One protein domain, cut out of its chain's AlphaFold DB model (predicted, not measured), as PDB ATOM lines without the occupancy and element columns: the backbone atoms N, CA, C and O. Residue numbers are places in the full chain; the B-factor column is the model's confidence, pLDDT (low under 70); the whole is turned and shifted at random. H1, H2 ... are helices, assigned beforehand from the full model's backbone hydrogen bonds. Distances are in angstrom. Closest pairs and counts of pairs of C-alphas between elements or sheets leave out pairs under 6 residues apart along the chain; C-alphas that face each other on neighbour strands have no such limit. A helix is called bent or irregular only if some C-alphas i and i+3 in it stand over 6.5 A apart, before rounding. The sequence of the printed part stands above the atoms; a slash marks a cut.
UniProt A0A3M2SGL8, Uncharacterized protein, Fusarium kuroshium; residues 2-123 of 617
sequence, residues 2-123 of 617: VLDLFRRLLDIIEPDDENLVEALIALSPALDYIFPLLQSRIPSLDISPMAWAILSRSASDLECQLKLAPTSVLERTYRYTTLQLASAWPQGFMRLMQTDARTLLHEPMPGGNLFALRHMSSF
ATOM      1  N   VAL A   2    -154.848 181.283  66.895       48.53
ATOM      2  CA  VAL A   2    -153.845 180.226  67.178       48.53
ATOM      3  C   VAL A   2    -152.576 180.756  67.874       48.53
ATOM      4  O   VAL A   2    -152.203 180.255  68.924       48.53
ATOM      5  N   LEU A   3    -151.961 181.839  67.378       53.06
ATOM      6  CA  LEU A   3    -150.784 182.456  68.027       53.06
ATOM      7  C   LEU A   3    -151.066 183.013  69.436       53.06
ATOM      8  O   LEU A   3    -150.165 183.047  70.265       53.06
ATOM      9  N   ASP A   4    -152.301 183.448  69.712       56.66
ATOM     10  CA  ASP A   4    -152.697 183.977  71.029       56.66
ATOM     11  C   ASP A   4    -152.924 182.834  72.035       56.66
ATOM     12  O   ASP A   4    -152.591 182.969  73.208       56.66
ATOM     13  N   LEU A   5    -153.414 181.682  71.553       60.16
ATOM     14  CA  LEU A   5    -153.491 180.435  72.315       60.16
ATOM     15  C   LEU A   5    -152.089 179.952  72.715       60.16
ATOM     16  O   LEU A   5    -151.856 179.716  73.893       60.16
ATOM     17  N   PHE A   6    -151.142 179.890  71.770       60.75
ATOM     18  CA  PHE A   6    -149.758 179.482  72.053       60.75
ATOM     19  C   PHE A   6    -149.029 180.441  72.993       60.75
ATOM     20  O   PHE A   6    -148.282 179.999  73.856       60.75
ATOM     21  N   ARG A   7    -149.265 181.752  72.864       61.78
ATOM     22  CA  ARG A   7    -148.686 182.747  73.773       61.78
ATOM     23  C   ARG A   7    -149.181 182.552  75.207       61.78
ATOM     24  O   ARG A   7    -148.369 182.551  76.118       61.78
ATOM     25  N   ARG A   8    -150.483 182.295  75.388       61.34
ATOM     26  CA  ARG A   8    -151.060 181.946  76.696       61.34
ATOM     27  C   ARG A   8    -150.534 180.613  77.221       61.34
ATOM     28  O   ARG A   8    -150.299 180.510  78.411       61.34
ATOM     29  N   LEU A   9    -150.317 179.623  76.354       60.44
ATOM     30  CA  LEU A   9    -149.734 178.331  76.729       60.44
ATOM     31  C   LEU A   9    -148.294 178.499  77.244       60.44
ATOM     32  O   LEU A   9    -147.956 177.956  78.286       60.44
ATOM     33  N   LEU A  10    -147.486 179.334  76.581       62.25
ATOM     34  CA  LEU A  10    -146.128 179.695  77.015       62.25
ATOM     35  C   LEU A  10    -146.088 180.569  78.279       62.25
ATOM     36  O   LEU A  10    -145.077 180.566  78.972       62.25
ATOM     37  N   ASP A  11    -147.153 181.318  78.570       63.19
ATOM     38  CA  ASP A  11    -147.298 182.068  79.825       63.19
ATOM     39  C   ASP A  11    -147.827 181.184  80.982       63.19
ATOM     40  O   ASP A  11    -147.693 181.571  82.141       63.19
ATOM     41  N   ILE A  12    -148.428 180.018  80.680       59.59
ATOM     42  CA  ILE A  12    -148.931 179.017  81.646       59.59
ATOM     43  C   ILE A  12    -147.853 177.993  82.024       59.59
ATOM     44  O   ILE A  12    -147.872 177.496  83.149       59.59
ATOM     45  N   ILE A  13    -146.919 177.677  81.118       59.16
ATOM     46  CA  ILE A  13    -145.725 176.894  81.461       59.16
ATOM     47  C   ILE A  13    -144.909 177.744  82.450       59.16
ATOM     48  O   ILE A  13    -144.257 178.715  82.067       59.16
ATOM     49  N   GLU A  14    -145.020 177.422  83.741       54.38
ATOM     50  CA  GLU A  14    -144.198 177.987  84.816       54.38
ATOM     51  C   GLU A  14    -142.695 177.866  84.481       54.38
ATOM     52  O   GLU A  14    -142.320 177.026  83.662       54.38
ATOM     53  N   PRO A  15    -141.821 178.713  85.062       55.94
ATOM     54  CA  PRO A  15    -140.455 178.967  84.597       55.94
ATOM     55  C   PRO A  15    -139.481 177.851  85.003       55.94
ATOM     56  O   PRO A  15    -138.451 178.109  85.621       55.94
ATOM     57  N   ASP A  16    -139.831 176.611  84.698       67.75
ATOM     58  CA  ASP A  16    -138.904 175.499  84.739       67.75
ATOM     59  C   ASP A  16    -138.295 175.331  83.344       67.75
ATOM     60  O   ASP A  16    -138.984 175.023  82.364       67.75
ATOM     61  N   ASP A  17    -136.992 175.585  83.262       72.31
ATOM     62  CA  ASP A  17    -136.211 175.496  82.034       72.31
ATOM     63  C   ASP A  17    -136.298 174.091  81.404       72.31
ATOM     64  O   ASP A  17    -136.287 173.973  80.175       72.31
ATOM     65  N   GLU A  18    -136.450 173.031  82.215       72.62
ATOM     66  CA  GLU A  18    -136.604 171.649  81.736       72.62
ATOM     67  C   GLU A  18    -137.939 171.464  80.995       72.62
ATOM     68  O   GLU A  18    -137.954 170.958  79.871       72.62
ATOM     69  N   ASN A  19    -139.040 171.982  81.552       72.56
ATOM     70  CA  ASN A  19    -140.366 171.941  80.923       72.56
ATOM     71  C   ASN A  19    -140.426 172.779  79.638       72.56
ATOM     72  O   ASN A  19    -141.114 172.411  78.682       72.56
ATOM     73  N   LEU A  20    -139.692 173.898  79.576       72.75
ATOM     74  CA  LEU A  20    -139.594 174.697  78.354       72.75
ATOM     75  C   LEU A  20    -138.816 173.954  77.259       72.75
ATOM     76  O   LEU A  20    -139.230 173.989  76.100       72.75
ATOM     77  N   VAL A  21    -137.722 173.265  77.600       71.62
ATOM     78  CA  VAL A  21    -136.969 172.424  76.649       71.62
ATOM     79  C   VAL A  21    -137.805 171.232  76.183       71.62
ATOM     80  O   VAL A  21    -137.841 170.947  74.988       71.62
ATOM     81  N   GLU A  22    -138.546 170.584  77.077       72.19
ATOM     82  CA  GLU A  22    -139.499 169.531  76.721       72.19
ATOM     83  C   GLU A  22    -140.593 170.041  75.773       72.19
ATOM     84  O   GLU A  22    -140.849 169.421  74.738       72.19
ATOM     85  N   ALA A  23    -141.185 171.205  76.051       69.44
ATOM     86  CA  ALA A  23    -142.158 171.828  75.159       69.44
ATOM     87  C   ALA A  23    -141.540 172.205  73.800       69.44
ATOM     88  O   ALA A  23    -142.193 172.061  72.766       69.44
ATOM     89  N   LEU A  24    -140.280 172.654  73.772       69.75
ATOM     90  CA  LEU A  24    -139.542 172.936  72.538       69.75
ATOM     91  C   LEU A  24    -139.302 171.679  71.702       69.75
ATOM     92  O   LEU A  24    -139.385 171.756  70.484       69.75
ATOM     93  N   ILE A  25    -139.018 170.537  72.326       67.69
ATOM     94  CA  ILE A  25    -138.881 169.255  71.621       67.69
ATOM     95  C   ILE A  25    -140.255 168.780  71.134       67.69
ATOM     96  O   ILE A  25    -140.392 168.329  69.996       67.69
ATOM     97  N   ALA A  26    -141.291 168.936  71.964       62.41
ATOM     98  CA  ALA A  26    -142.633 168.478  71.645       62.41
ATOM     99  C   ALA A  26    -143.290 169.301  70.523       62.41
ATOM    100  O   ALA A  26    -143.813 168.751  69.572       62.41
ATOM    101  N   LEU A  27    -143.224 170.627  70.516       61.28
ATOM    102  CA  LEU A  27    -144.069 171.440  69.626       61.28
ATOM    103  C   LEU A  27    -143.682 171.444  68.123       61.28
ATOM    104  O   LEU A  27    -144.222 172.245  67.363       61.28
ATOM    105  N   SER A  28    -142.777 170.593  67.635       55.12
ATOM    106  CA  SER A  28    -142.477 170.457  66.191       55.12
ATOM    107  C   SER A  28    -143.615 169.719  65.490       55.12
ATOM    108  O   SER A  28    -143.965 168.702  66.064       55.12
ATOM    109  N   PRO A  29    -144.177 170.146  64.325       51.19
ATOM    110  CA  PRO A  29    -143.738 171.198  63.407       51.19
ATOM    111  C   PRO A  29    -144.397 172.564  63.657       51.19
ATOM    112  O   PRO A  29    -144.069 173.532  62.970       51.19
ATOM    113  N   ALA A  30    -145.286 172.692  64.651       55.72
ATOM    114  CA  ALA A  30    -145.850 173.989  65.043       55.72
ATOM    115  C   ALA A  30    -144.757 174.995  65.462       55.72
ATOM    116  O   ALA A  30    -144.972 176.203  65.344       55.72
ATOM    117  N   LEU A  31    -143.578 174.493  65.858       59.00
ATOM    118  CA  LEU A  31    -142.350 175.235  66.125       59.00
ATOM    119  C   LEU A  31    -142.077 176.307  65.083       59.00
ATOM    120  O   LEU A  31    -141.869 177.430  65.497       59.00
ATOM    121  N   ASP A  32    -142.170 176.062  63.775       59.84
ATOM    122  CA  ASP A  32    -141.852 177.108  62.785       59.84
ATOM    123  C   ASP A  32    -142.754 178.355  62.919       59.84
ATOM    124  O   ASP A  32    -142.328 179.479  62.640       59.84
ATOM    125  N   TYR A  33    -143.981 178.184  63.423       60.06
ATOM    126  CA  TYR A  33    -144.935 179.269  63.667       60.06
ATOM    127  C   TYR A  33    -144.743 179.966  65.021       60.06
ATOM    128  O   TYR A  33    -145.075 181.147  65.151       60.06
ATOM    129  N   ILE A  34    -144.218 179.262  66.028       60.97
ATOM    130  CA  ILE A  34    -144.005 179.785  67.393       60.97
ATOM    131  C   ILE A  34    -142.537 180.121  67.694       60.97
ATOM    132  O   ILE A  34    -142.249 180.802  68.676       60.97
ATOM    133  N   PHE A  35    -141.605 179.711  66.835       66.19
ATOM    134  CA  PHE A  35    -140.163 179.879  66.989       66.19
ATOM    135  C   PHE A  35    -139.759 181.345  67.181       66.19
ATOM    136  O   PHE A  35    -138.975 181.609  68.089       66.19
ATOM    137  N   PRO A  36    -140.338 182.336  66.466       65.88
ATOM    138  CA  PRO A  36    -140.041 183.745  66.733       65.88
ATOM    139  C   PRO A  36    -140.422 184.204  68.152       65.88
ATOM    140  O   PRO A  36    -139.788 185.104  68.700       65.88
ATOM    141  N   LEU A  37    -141.453 183.600  68.760       62.56
ATOM    142  CA  LEU A  37    -141.858 183.888  70.142       62.56
ATOM    143  C   LEU A  37    -140.889 183.236  71.137       62.56
ATOM    144  O   LEU A  37    -140.467 183.879  72.099       62.56
ATOM    145  N   LEU A  38    -140.487 181.995  70.862       63.06
ATOM    146  CA  LEU A  38    -139.551 181.212  71.673       63.06
ATOM    147  C   LEU A  38    -138.115 181.743  71.620       63.06
ATOM    148  O   LEU A  38    -137.429 181.746  72.639       63.06
ATOM    149  N   GLN A  39    -137.670 182.277  70.481       65.69
ATOM    150  CA  GLN A  39    -136.318 182.813  70.289       65.69
ATOM    151  C   GLN A  39    -135.973 183.937  71.283       65.69
ATOM    152  O   GLN A  39    -134.807 184.140  71.604       65.69
ATOM    153  N   SER A  40    -136.981 184.642  71.812       67.94
ATOM    154  CA  SER A  40    -136.815 185.652  72.865       67.94
ATOM    155  C   SER A  40    -136.558 185.080  74.269       67.94
ATOM    156  O   SER A  40    -136.022 185.790  75.116       67.94
ATOM    157  N   ARG A  41    -136.918 183.811  74.510       68.62
ATOM    158  CA  ARG A  41    -136.791 183.091  75.792       68.62
ATOM    159  C   ARG A  41    -135.586 182.143  75.814       68.62
ATOM    160  O   ARG A  41    -135.028 181.907  76.873       68.62
ATOM    161  N   ILE A  42    -135.130 181.646  74.661       67.75
ATOM    162  CA  ILE A  42    -133.934 180.782  74.587       67.75
ATOM    163  C   ILE A  42    -132.687 181.433  75.236       67.75
ATOM    164  O   ILE A  42    -131.970 180.732  75.940       67.75
ATOM    165  N   PRO A  43    -132.411 182.748  75.084       69.44
ATOM    166  CA  PRO A  43    -131.254 183.383  75.725       69.44
ATOM    167  C   PRO A  43    -131.315 183.462  77.256       69.44
ATOM    168  O   PRO A  43    -130.299 183.794  77.862       69.44
ATOM    169  N   SER A  44    -132.481 183.234  77.876       71.12
ATOM    170  CA  SER A  44    -132.599 183.168  79.339       71.12
ATOM    171  C   SER A  44    -132.385 181.764  79.904       71.12
ATOM    172  O   SER A  44    -132.299 181.644  81.119       71.12
ATOM    173  N   LEU A  45    -132.292 180.739  79.049       75.06
ATOM    174  CA  LEU A  45    -131.983 179.371  79.456       75.06
ATOM    175  C   LEU A  45    -130.487 179.237  79.777       75.06
ATOM    176  O   LEU A  45    -129.642 179.707  79.008       75.06
ATOM    177  N   ASP A  46    -130.152 178.547  80.868       82.19
ATOM    178  CA  ASP A  46    -128.765 178.197  81.203       82.19
ATOM    179  C   ASP A  46    -128.317 176.958  80.410       82.19
ATOM    180  O   ASP A  46    -128.266 175.834  80.910       82.19
ATOM    181  N   ILE A  47    -128.055 177.156  79.114       85.62
ATOM    182  CA  ILE A  47    -127.716 176.084  78.169       85.62
ATOM    183  C   ILE A  47    -126.346 176.280  77.533       85.62
ATOM    184  O   ILE A  47    -125.877 177.401  77.323       85.62
ATOM    185  N   SER A  48    -125.700 175.168  77.171       89.25
ATOM    186  CA  SER A  48    -124.403 175.225  76.500       89.25
ATOM    187  C   SER A  48    -124.522 175.850  75.101       89.25
ATOM    188  O   SER A  48    -125.582 175.779  74.471       89.25
ATOM    189  N   PRO A  49    -123.438 176.430  74.549       90.06
ATOM    190  CA  PRO A  49    -123.447 176.967  73.188       90.06
ATOM    191  C   PRO A  49    -123.849 175.935  72.123       90.06
ATOM    192  O   PRO A  49    -124.450 176.298  71.113       90.06
ATOM    193  N   MET A  50    -123.537 174.651  72.350       92.62
ATOM    194  CA  MET A  50    -123.952 173.544  71.484       92.62
ATOM    195  C   MET A  50    -125.470 173.350  71.530       92.62
ATOM    196  O   MET A  50    -126.124 173.353  70.489       92.62
ATOM    197  N   ALA A  51    -126.043 173.244  72.731       88.88
ATOM    198  CA  ALA A  51    -127.486 173.125  72.908       88.88
ATOM    199  C   ALA A  51    -128.228 174.347  72.354       88.88
ATOM    200  O   ALA A  51    -129.252 174.197  71.693       88.88
ATOM    201  N   TRP A  52    -127.670 175.549  72.528       88.56
ATOM    202  CA  TRP A  52    -128.213 176.768  71.938       88.56
ATOM    203  C   TRP A  52    -128.227 176.702  70.410       88.56
ATOM    204  O   TRP A  52    -129.249 177.005  69.799       88.56
ATOM    205  N   ALA A  53    -127.137 176.267  69.771       90.25
ATOM    206  CA  ALA A  53    -127.080 176.113  68.316       90.25
ATOM    207  C   ALA A  53    -128.118 175.105  67.789       90.25
ATOM    208  O   ALA A  53    -128.720 175.331  66.738       90.25
ATOM    209  N   ILE A  54    -128.359 174.026  68.541       88.19
ATOM    210  CA  ILE A  54    -129.350 172.994  68.213       88.19
ATOM    211  C   ILE A  54    -130.777 173.522  68.370       88.19
ATOM    212  O   ILE A  54    -131.549 173.494  67.413       88.19
ATOM    213  N   LEU A  55    -131.117 174.053  69.547       82.38
ATOM    214  CA  LEU A  55    -132.456 174.565  69.845       82.38
ATOM    215  C   LEU A  55    -132.806 175.784  68.988       82.38
ATOM    216  O   LEU A  55    -133.969 175.977  68.650       82.38
ATOM    217  N   SER A  56    -131.811 176.582  68.585       81.69
ATOM    218  CA  SER A  56    -131.989 177.687  67.635       81.69
ATOM    219  C   SER A  56    -131.996 177.252  66.161       81.69
ATOM    220  O   SER A  56    -132.174 178.098  65.283       81.69
ATOM    221  N   ARG A  57    -131.797 175.958  65.872       85.62
ATOM    222  CA  ARG A  57    -131.711 175.383  64.516       85.62
ATOM    223  C   ARG A  57    -130.701 176.109  63.612       85.62
ATOM    224  O   ARG A  57    -130.890 176.225  62.398       85.62
ATOM    225  N   SER A  58    -129.619 176.625  64.195       89.94
ATOM    226  CA  SER A  58    -128.612 177.413  63.484       89.94
ATOM    227  C   SER A  58    -127.492 176.518  62.963       89.94
ATOM    228  O   SER A  58    -126.554 176.172  63.680       89.94
ATOM    229  N   ALA A  59    -127.550 176.165  61.674       92.75
ATOM    230  CA  ALA A  59    -126.504 175.366  61.026       92.75
ATOM    231  C   ALA A  59    -125.117 176.031  61.114       92.75
ATOM    232  O   ALA A  59    -124.112 175.348  61.299       92.75
ATOM    233  N   SER A  60    -125.052 177.363  61.009       93.88
ATOM    234  CA  SER A  60    -123.791 178.104  61.115       93.88
ATOM    235  C   SER A  60    -123.200 178.049  62.517       93.88
ATOM    236  O   SER A  60    -121.989 177.861  62.652       93.88
ATOM    237  N   ASP A  61    -124.034 178.191  63.549       92.88
ATOM    238  CA  ASP A  61    -123.556 178.144  64.928       92.88
ATOM    239  C   ASP A  61    -123.201 176.716  65.323       92.88
ATOM    240  O   ASP A  61    -122.165 176.516  65.951       92.88
ATOM    241  N   LEU A  62    -123.960 175.717  64.855       95.12
ATOM    242  CA  LEU A  62    -123.621 174.308  65.043       95.12
ATOM    243  C   LEU A  62    -122.245 174.001  64.441       95.12
ATOM    244  O   LEU A  62    -121.382 173.467  65.128       95.12
ATOM    245  N   GLU A  63    -121.982 174.404  63.195       96.25
ATOM    246  CA  GLU A  63    -120.663 174.217  62.573       96.25
ATOM    247  C   GLU A  63    -119.544 174.977  63.290       96.25
ATOM    248  O   GLU A  63    -118.399 174.520  63.326       96.25
ATOM    249  N   CYS A  64    -119.847 176.147  63.853       95.06
ATOM    250  CA  CYS A  64    -118.899 176.892  64.669       95.06
ATOM    251  C   CYS A  64    -118.556 176.110  65.944       95.06
ATOM    252  O   CYS A  64    -117.376 175.893  66.229       95.06
ATOM    253  N   GLN A  65    -119.564 175.611  66.663       94.75
ATOM    254  CA  GLN A  65    -119.368 174.840  67.891       94.75
ATOM    255  C   GLN A  65    -118.673 173.503  67.634       94.75
ATOM    256  O   GLN A  65    -117.749 173.156  68.362       94.75
ATOM    257  N   LEU A  66    -119.008 172.802  66.549       95.12
ATOM    258  CA  LEU A  66    -118.322 171.570  66.151       95.12
ATOM    259  C   LEU A  66    -116.825 171.783  65.877       95.12
ATOM    260  O   LEU A  66    -116.031 170.862  66.057       95.12
ATOM    261  N   LYS A  67    -116.415 172.990  65.460       94.31
ATOM    262  CA  LYS A  67    -114.999 173.348  65.267       94.31
ATOM    263  C   LYS A  67    -114.321 173.815  66.553       94.31
ATOM    264  O   LYS A  67    -113.144 173.523  66.744       94.31
ATOM    265  N   LEU A  68    -115.026 174.578  67.389       94.50
ATOM    266  CA  LEU A  68    -114.474 175.178  68.608       94.50
ATOM    267  C   LEU A  68    -114.388 174.181  69.767       94.50
ATOM    268  O   LEU A  68    -113.393 174.170  70.488       94.50
ATOM    269  N   ALA A  69    -115.418 173.356  69.936       92.44
ATOM    270  CA  ALA A  69    -115.577 172.417  71.036       92.44
ATOM    271  C   ALA A  69    -116.194 171.096  70.525       92.44
ATOM    272  O   ALA A  69    -117.349 170.788  70.817       92.44
ATOM    273  N   PRO A  70    -115.442 170.287  69.750       90.56
ATOM    274  CA  PRO A  70    -115.967 169.066  69.131       90.56
ATOM    275  C   PRO A  70    -116.486 168.042  70.147       90.56
ATOM    276  O   PRO A  70    -117.409 167.304  69.837       90.56
ATOM    277  N   THR A  71    -115.941 168.011  71.368       92.44
ATOM    278  CA  THR A  71    -116.385 167.101  72.437       92.44
ATOM    279  C   THR A  71    -117.711 167.512  73.073       92.44
ATOM    280  O   THR A  71    -118.342 166.680  73.717       92.44
ATOM    281  N   SER A  72    -118.169 168.754  72.881       92.62
ATOM    282  CA  SER A  72    -119.448 169.228  73.433       92.62
ATOM    283  C   SER A  72    -120.661 168.533  72.813       92.62
ATOM    284  O   SER A  72    -121.758 168.612  73.352       92.62
ATOM    285  N   VAL A  73    -120.473 167.784  71.722       92.12
ATOM    286  CA  VAL A  73    -121.503 166.886  71.184       92.12
ATOM    287  C   VAL A  73    -121.888 165.769  72.164       92.12
ATOM    288  O   VAL A  73    -122.966 165.201  72.032       92.12
ATOM    289  N   LEU A  74    -121.033 165.468  73.149       92.88
ATOM    290  CA  LEU A  74    -121.282 164.462  74.183       92.88
ATOM    291  C   LEU A  74    -121.949 165.031  75.446       92.88
ATOM    292  O   LEU A  74    -122.243 164.286  76.381       92.88
ATOM    293  N   GLU A  75    -122.154 166.347  75.509       90.31
ATOM    294  CA  GLU A  75    -122.789 166.993  76.655       90.31
ATOM    295  C   GLU A  75    -124.285 166.673  76.718       90.31
ATOM    296  O   GLU A  75    -124.944 166.417  75.706       90.31
ATOM    297  N   ARG A  76    -124.831 166.742  77.935       87.25
ATOM    298  CA  ARG A  76    -126.274 166.716  78.168       87.25
ATOM    299  C   ARG A  76    -126.764 168.092  78.583       87.25
ATOM    300  O   ARG A  76    -126.061 168.833  79.266       87.25
ATOM    301  N   THR A  77    -127.989 168.422  78.207       85.56
ATOM    302  CA  THR A  77    -128.673 169.651  78.619       85.56
ATOM    303  C   THR A  77    -130.040 169.268  79.153       85.56
ATOM    304  O   THR A  77    -130.824 168.662  78.432       85.56
ATOM    305  N   TYR A  78    -130.276 169.527  80.443       80.88
ATOM    306  CA  TYR A  78    -131.465 169.061  81.175       80.88
ATOM    307  C   TYR A  78    -131.774 167.576  80.911       80.88
ATOM    308  O   TYR A  78    -132.876 167.211  80.532       80.88
ATOM    309  N   ARG A  79    -130.753 166.715  81.062       81.25
ATOM    310  CA  ARG A  79    -130.796 165.252  80.832       81.25
ATOM    311  C   ARG A  79    -130.958 164.796  79.373       81.25
ATOM    312  O   ARG A  79    -130.785 163.608  79.123       81.25
ATOM    313  N   TYR A  80    -131.169 165.702  78.420       81.94
ATOM    314  CA  TYR A  80    -131.219 165.379  76.993       81.94
ATOM    315  C   TYR A  80    -129.829 165.343  76.359       81.94
ATOM    316  O   TYR A  80    -128.998 166.216  76.617       81.94
ATOM    317  N   THR A  81    -129.582 164.363  75.491       87.00
ATOM    318  CA  THR A  81    -128.388 164.324  74.634       87.00
ATOM    319  C   THR A  81    -128.497 165.323  73.484       87.00
ATOM    320  O   THR A  81    -129.586 165.764  73.116       87.00
ATOM    321  N   THR A  82    -127.376 165.658  72.849       89.00
ATOM    322  CA  THR A  82    -127.393 166.528  71.662       89.00
ATOM    323  C   THR A  82    -128.193 165.936  70.497       89.00
ATOM    324  O   THR A  82    -128.870 166.685  69.796       89.00
ATOM    325  N   LEU A  83    -128.193 164.606  70.321       85.50
ATOM    326  CA  LEU A  83    -129.044 163.921  69.338       85.50
ATOM    327  C   LEU A  83    -130.528 164.057  69.683       85.50
ATOM    328  O   LEU A  83    -131.334 164.363  68.810       85.50
ATOM    329  N   GLN A  84    -130.882 163.877  70.956       80.94
ATOM    330  CA  GLN A  84    -132.254 164.018  71.443       80.94
ATOM    331  C   GLN A  84    -132.769 165.458  71.292       80.94
ATOM    332  O   GLN A  84    -133.890 165.656  70.833       80.94
ATOM    333  N   LEU A  85    -131.941 166.468  71.583       80.69
ATOM    334  CA  LEU A  85    -132.272 167.882  71.347       80.69
ATOM    335  C   LEU A  85    -132.439 168.201  69.859       80.69
ATOM    336  O   LEU A  85    -133.278 169.015  69.481       80.69
ATOM    337  N   ALA A  86    -131.617 167.578  69.013       83.88
ATOM    338  CA  ALA A  86    -131.638 167.790  67.573       83.88
ATOM    339  C   ALA A  86    -132.698 166.961  66.854       83.88
ATOM    340  O   ALA A  86    -132.828 167.128  65.645       83.88
ATOM    341  N   SER A  87    -133.435 166.101  67.566       74.50
ATOM    342  CA  SER A  87    -134.475 165.233  67.009       74.50
ATOM    343  C   SER A  87    -135.374 166.041  66.072       74.50
ATOM    344  O   SER A  87    -135.310 165.856  64.868       74.50
ATOM    345  N   ALA A  88    -136.008 167.106  66.562       71.19
ATOM    346  CA  ALA A  88    -136.851 168.018  65.786       71.19
ATOM    347  C   ALA A  88    -136.152 168.861  64.685       71.19
ATOM    348  O   ALA A  88    -136.772 169.778  64.142       71.19
ATOM    349  N   TRP A  89    -134.879 168.628  64.356       80.12
ATOM    350  CA  TRP A  89    -134.118 169.373  63.348       80.12
ATOM    351  C   TRP A  89    -133.304 168.428  62.443       80.12
ATOM    352  O   TRP A  89    -132.110 168.222  62.675       80.12
ATOM    353  N   PRO A  90    -133.894 167.908  61.345       78.81
ATOM    354  CA  PRO A  90    -133.272 166.877  60.511       78.81
ATOM    355  C   PRO A  90    -131.865 167.220  60.013       78.81
ATOM    356  O   PRO A  90    -130.978 166.373  60.067       78.81
ATOM    357  N   GLN A  91    -131.610 168.457  59.561       85.06
ATOM    358  CA  GLN A  91    -130.271 168.811  59.065       85.06
ATOM    359  C   GLN A  91    -129.223 168.823  60.186       85.06
ATOM    360  O   GLN A  91    -128.108 168.342  59.982       85.06
ATOM    361  N   GLY A  92    -129.573 169.351  61.363       88.12
ATOM    362  CA  GLY A  92    -128.683 169.356  62.524       88.12
ATOM    363  C   GLY A  92    -128.458 167.956  63.076       88.12
ATOM    364  O   GLY A  92    -127.317 167.586  63.341       88.12
ATOM    365  N   PHE A  93    -129.519 167.149  63.145       85.69
ATOM    366  CA  PHE A  93    -129.456 165.744  63.527       85.69
ATOM    367  C   PHE A  93    -128.491 164.966  62.629       85.69
ATOM    368  O   PHE A  93    -127.510 164.391  63.099       85.69
ATOM    369  N   MET A  94    -128.703 165.033  61.313       86.56
ATOM    370  CA  MET A  94    -127.851 164.388  60.313       86.56
ATOM    371  C   MET A  94    -126.393 164.831  60.422       86.56
ATOM    372  O   MET A  94    -125.475 164.029  60.244       86.56
ATOM    373  N   ARG A  95    -126.161 166.107  60.743       91.88
ATOM    374  CA  ARG A  95    -124.813 166.628  60.935       91.88
ATOM    375  C   ARG A  95    -124.155 166.102  62.211       91.88
ATOM    376  O   ARG A  95    -122.964 165.787  62.174       91.88
ATOM    377  N   LEU A  96    -124.905 165.997  63.307       90.94
ATOM    378  CA  LEU A  96    -124.439 165.433  64.577       90.94
ATOM    379  C   LEU A  96    -124.153 163.931  64.464       90.94
ATOM    380  O   LEU A  96    -123.173 163.463  65.039       90.94
ATOM    381  N   MET A  97    -124.914 163.191  63.653       87.81
ATOM    382  CA  MET A  97    -124.674 161.765  63.381       87.81
ATOM    383  C   MET A  97    -123.320 161.475  62.713       87.81
ATOM    384  O   MET A  97    -122.840 160.344  62.741       87.81
ATOM    385  N   GLN A  98    -122.678 162.495  62.137       90.69
ATOM    386  CA  GLN A  98    -121.321 162.428  61.581       90.69
ATOM    387  C   GLN A  98    -120.229 162.744  62.622       90.69
ATOM    388  O   GLN A  98    -119.083 163.008  62.255       90.69
ATOM    389  N   THR A  99    -120.577 162.784  63.907       92.56
ATOM    390  CA  THR A  99    -119.676 163.108  65.024       92.56
ATOM    391  C   THR A  99    -119.757 162.043  66.118       92.56
ATOM    392  O   THR A  99    -120.551 161.104  66.018       92.56
ATOM    393  N   ASP A 100    -118.984 162.211  67.193       92.06
ATOM    394  CA  ASP A 100    -119.008 161.307  68.349       92.06
ATOM    395  C   ASP A 100    -120.369 161.288  69.064       92.06
ATOM    396  O   ASP A 100    -120.649 160.337  69.784       92.06
ATOM    397  N   ALA A 101    -121.272 162.246  68.803       88.81
ATOM    398  CA  ALA A 101    -122.657 162.174  69.283       88.81
ATOM    399  C   ALA A 101    -123.352 160.858  68.906       88.81
ATOM    400  O   ALA A 101    -124.233 160.412  69.636       88.81
ATOM    401  N   ARG A 102    -122.930 160.193  67.819       87.19
ATOM    402  CA  ARG A 102    -123.436 158.872  67.424       87.19
ATOM    403  C   ARG A 102    -123.311 157.819  68.532       87.19
ATOM    404  O   ARG A 102    -124.114 156.894  68.561       87.19
ATOM    405  N   THR A 103    -122.359 157.934  69.460       86.69
ATOM    406  CA  THR A 103    -122.254 156.982  70.582       86.69
ATOM    407  C   THR A 103    -123.421 157.089  71.563       86.69
ATOM    408  O   THR A 103    -123.630 156.175  72.351       86.69
ATOM    409  N   LEU A 104    -124.185 158.185  71.512       84.88
ATOM    410  CA  LEU A 104    -125.340 158.441  72.372       84.88
ATOM    411  C   LEU A 104    -126.666 157.943  71.772       84.88
ATOM    412  O   LEU A 104    -127.728 158.207  72.328       84.88
ATOM    413  N   LEU A 105    -126.623 157.255  70.627       80.38
ATOM    414  CA  LEU A 105    -127.804 156.857  69.852       80.38
ATOM    415  C   LEU A 105    -128.791 155.984  70.639       80.38
ATOM    416  O   LEU A 105    -129.989 156.039  70.391       80.38
ATOM    417  N   HIS A 106    -128.275 155.187  71.571       75.38
ATOM    418  CA  HIS A 106    -129.048 154.249  72.386       75.38
ATOM    419  C   HIS A 106    -129.287 154.750  73.811       75.38
ATOM    420  O   HIS A 106    -129.731 153.978  74.658       75.38
ATOM    421  N   GLU A 107    -128.943 156.005  74.112       77.31
ATOM    422  CA  GLU A 107    -129.198 156.534  75.446       77.31
ATOM    423  C   GLU A 107    -130.697 156.774  75.659       77.31
ATOM    424  O   GLU A 107    -131.340 157.400  74.806       77.31
ATOM    425  N   PRO A 108    -131.253 156.322  76.799       69.25
ATOM    426  CA  PRO A 108    -132.651 156.559  77.128       69.25
ATOM    427  C   PRO A 108    -132.916 158.063  77.267       69.25
ATOM    428  O   PRO A 108    -132.053 158.829  77.712       69.25
ATOM    429  N   MET A 109    -134.105 158.507  76.864       67.94
ATOM    430  CA  MET A 109    -134.549 159.895  76.986       67.94
ATOM    431  C   MET A 109    -135.379 160.050  78.273       67.94
ATOM    432  O   MET A 109    -136.119 159.138  78.649       67.94
ATOM    433  N   PRO A 110    -135.329 161.204  78.959       62.75
ATOM    434  CA  PRO A 110    -136.344 161.539  79.953       62.75
ATOM    435  C   PRO A 110    -137.732 161.500  79.289       62.75
ATOM    436  O   PRO A 110    -137.992 162.277  78.372       62.75
ATOM    437  N   GLY A 111    -138.587 160.559  79.701       57.84
ATOM    438  CA  GLY A 111    -139.932 160.383  79.140       57.84
ATOM    439  C   GLY A 111    -140.034 159.564  77.841       57.84
ATOM    440  O   GLY A 111    -141.050 159.694  77.167       57.84
ATOM    441  N   GLY A 112    -139.025 158.757  77.464       61.03
ATOM    442  CA  GLY A 112    -139.122 157.801  76.340       61.03
ATOM    443  C   GLY A 112    -137.802 157.545  75.596       61.03
ATOM    444  O   GLY A 112    -136.726 157.562  76.188       61.03
ATOM    445  N   ASN A 113    -137.864 157.361  74.276       59.56
ATOM    446  CA  ASN A 113    -136.717 157.183  73.375       59.56
ATOM    447  C   ASN A 113    -136.870 158.027  72.081       59.56
ATOM    448  O   ASN A 113    -137.846 158.755  71.932       59.56
ATOM    449  N   LEU A 114    -135.909 157.973  71.143       56.22
ATOM    450  CA  LEU A 114    -135.943 158.768  69.893       56.22
ATOM    451  C   LEU A 114    -137.108 158.419  68.946       56.22
ATOM    452  O   LEU A 114    -137.429 159.227  68.073       56.22
ATOM    453  N   PHE A 115    -137.703 157.234  69.092       52.66
ATOM    454  CA  PHE A 115    -138.908 156.801  68.384       52.66
ATOM    455  C   PHE A 115    -140.185 156.929  69.227       52.66
ATOM    456  O   PHE A 115    -141.272 156.834  68.662       52.66
ATOM    457  N   ALA A 116    -140.071 157.197  70.531       51.84
ATOM    458  CA  ALA A 116    -141.223 157.363  71.401       51.84
ATOM    459  C   ALA A 116    -141.994 158.629  71.013       51.84
ATOM    460  O   ALA A 116    -141.512 159.758  71.151       51.84
ATOM    461  N   LEU A 117    -143.228 158.431  70.553       46.34
ATOM    462  CA  LEU A 117    -144.201 159.502  70.391       46.34
ATOM    463  C   LEU A 117    -144.453 160.156  71.749       46.34
ATOM    464  O   LEU A 117    -144.968 159.521  72.668       46.34
ATOM    465  N   ARG A 118    -144.187 161.458  71.874       52.56
ATOM    466  CA  ARG A 118    -144.836 162.234  72.934       52.56
ATOM    467  C   ARG A 118    -146.233 162.577  72.443       52.56
ATOM    468  O   ARG A 118    -146.403 163.007  71.306       52.56
ATOM    469  N   HIS A 119    -147.230 162.467  73.317       38.09
ATOM    470  CA  HIS A 119    -148.643 162.758  73.025       38.09
ATOM    471  C   HIS A 119    -148.923 164.186  72.497       38.09
ATOM    472  O   HIS A 119    -150.047 164.489  72.111       38.09
ATOM    473  N   MET A 120    -147.911 165.060  72.447       34.97
ATOM    474  CA  MET A 120    -147.962 166.382  71.815       34.97
ATOM    475  C   MET A 120    -146.802 166.650  70.836       34.97
ATOM    476  O   MET A 120    -146.631 167.795  70.418       34.97
ATOM    477  N   SER A 121    -146.001 165.633  70.472       37.34
ATOM    478  CA  SER A 121    -144.821 165.789  69.624       37.34
ATOM    479  C   SER A 121    -144.968 165.272  68.215       37.34
ATOM    480  O   SER A 121    -145.235 164.099  68.003       37.34
ATOM    481  N   SER A 122    -144.686 166.142  67.256       40.97
ATOM    482  CA  SER A 122    -144.607 165.805  65.835       40.97
ATOM    483  C   SER A 122    -143.196 166.052  65.282       40.97
ATOM    484  O   SER A 122    -143.007 166.383  64.107       40.97
ATOM    485  N   PHE A 123    -142.167 165.833  66.121       42.44
ATOM    486  CA  PHE A 123    -140.967 165.224  65.562       42.44
ATOM    487  C   PHE A 123    -141.298 163.769  65.300       42.44
ATOM    488  O   PHE A 123    -141.313 162.944  66.207       42.44
TER     489      PHE A 123
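What this domain is: This is residues 2 to 123 of the 617 residues of an uncharacterized protein of Fusarium kuroshium (UniProt A0A3M2SGL8). A cluster of short helices, H4 to H9, makes one end of the domain: H4, H8 and H9 pack round the small H7, H5 folds back on H4, and H6 packs on H9. H1, H2 and H3 form a looser group at the other end, with H1 farthest out, and a tail without named elements, residues 105 to 123, runs from H9 back along one side toward that end. The printed part has 122 residues with nine named helices, H1 to H9 in order, and no named strand; the class is all helix. It is compact, with a radius of gyration of the C-alphas of 13.9 A, and spans 40 by 28 by 23 A.

How they stand to each other: H1, residues 2 to 12, touches H3, residues 31 to 38, at a steep tilt of 49 degrees, the closest C-alphas being those of Leu 3 and Ile 34, 7.3 A apart. H2, residues 17 to 26, is close to H3 but not clearly touching, with C-alphas 24 and 31 at 7.4 A. H4, residues 49 to 55, and H5, residues 59 to 68, form a helical hairpin at a shallow tilt of 24 degrees; the closest C-alphas are those of Ala 53 and Leu 62, 5.1 A apart. H6, residues 70 to 74, touches H9, residues 100 to 104, where C-alphas 73 and 101 come closest at 5.2 A. H7, residues 82 to 85, touches H4, with the closest C-alphas, 54 and 85, at 6.7 A. H8, residues 90 to 96, only just touches H7, with 3 pairs of C-alphas within 8 A, the closest being 83 and 93 at 6.1 A. H7 and H9 touch, with C-alphas 83 and 101 closest at 6.6 A. In H1, H2, H4, H5 and H8 every O i to N i+4 pair is within hydrogen-bond range; H3 has 2 of 4, H6 0 of 1 beside 1 of 2 O i to N i+3 pairs, H9 0 of 1 beside 2 of 2, and H7 is too short for an i+4 pair.

Where its parts are: H1 begins at C-alpha 2, (-153.845, 180.226, 67.178), and is 15.3 A long; H2 is 14.1 A and H5 14.2 A. H3 is irregular, with C-alphas 33 and 36 at 7.3 A. Residues 76 to 77 pair with residues 80 to 81, antiparallel. H9 ends at C-alpha 104, (-125.340, 158.441, 72.372).

The domain as a whole: The C-alphas of Asp 4 and Asp 100 are the two farthest apart, 40.7 A. The printed part has no cut and no long link. Mean pLDDT of the printed part is 74.2; residues 2 to 16, 23 to 43 and 108 to 123 are under 70.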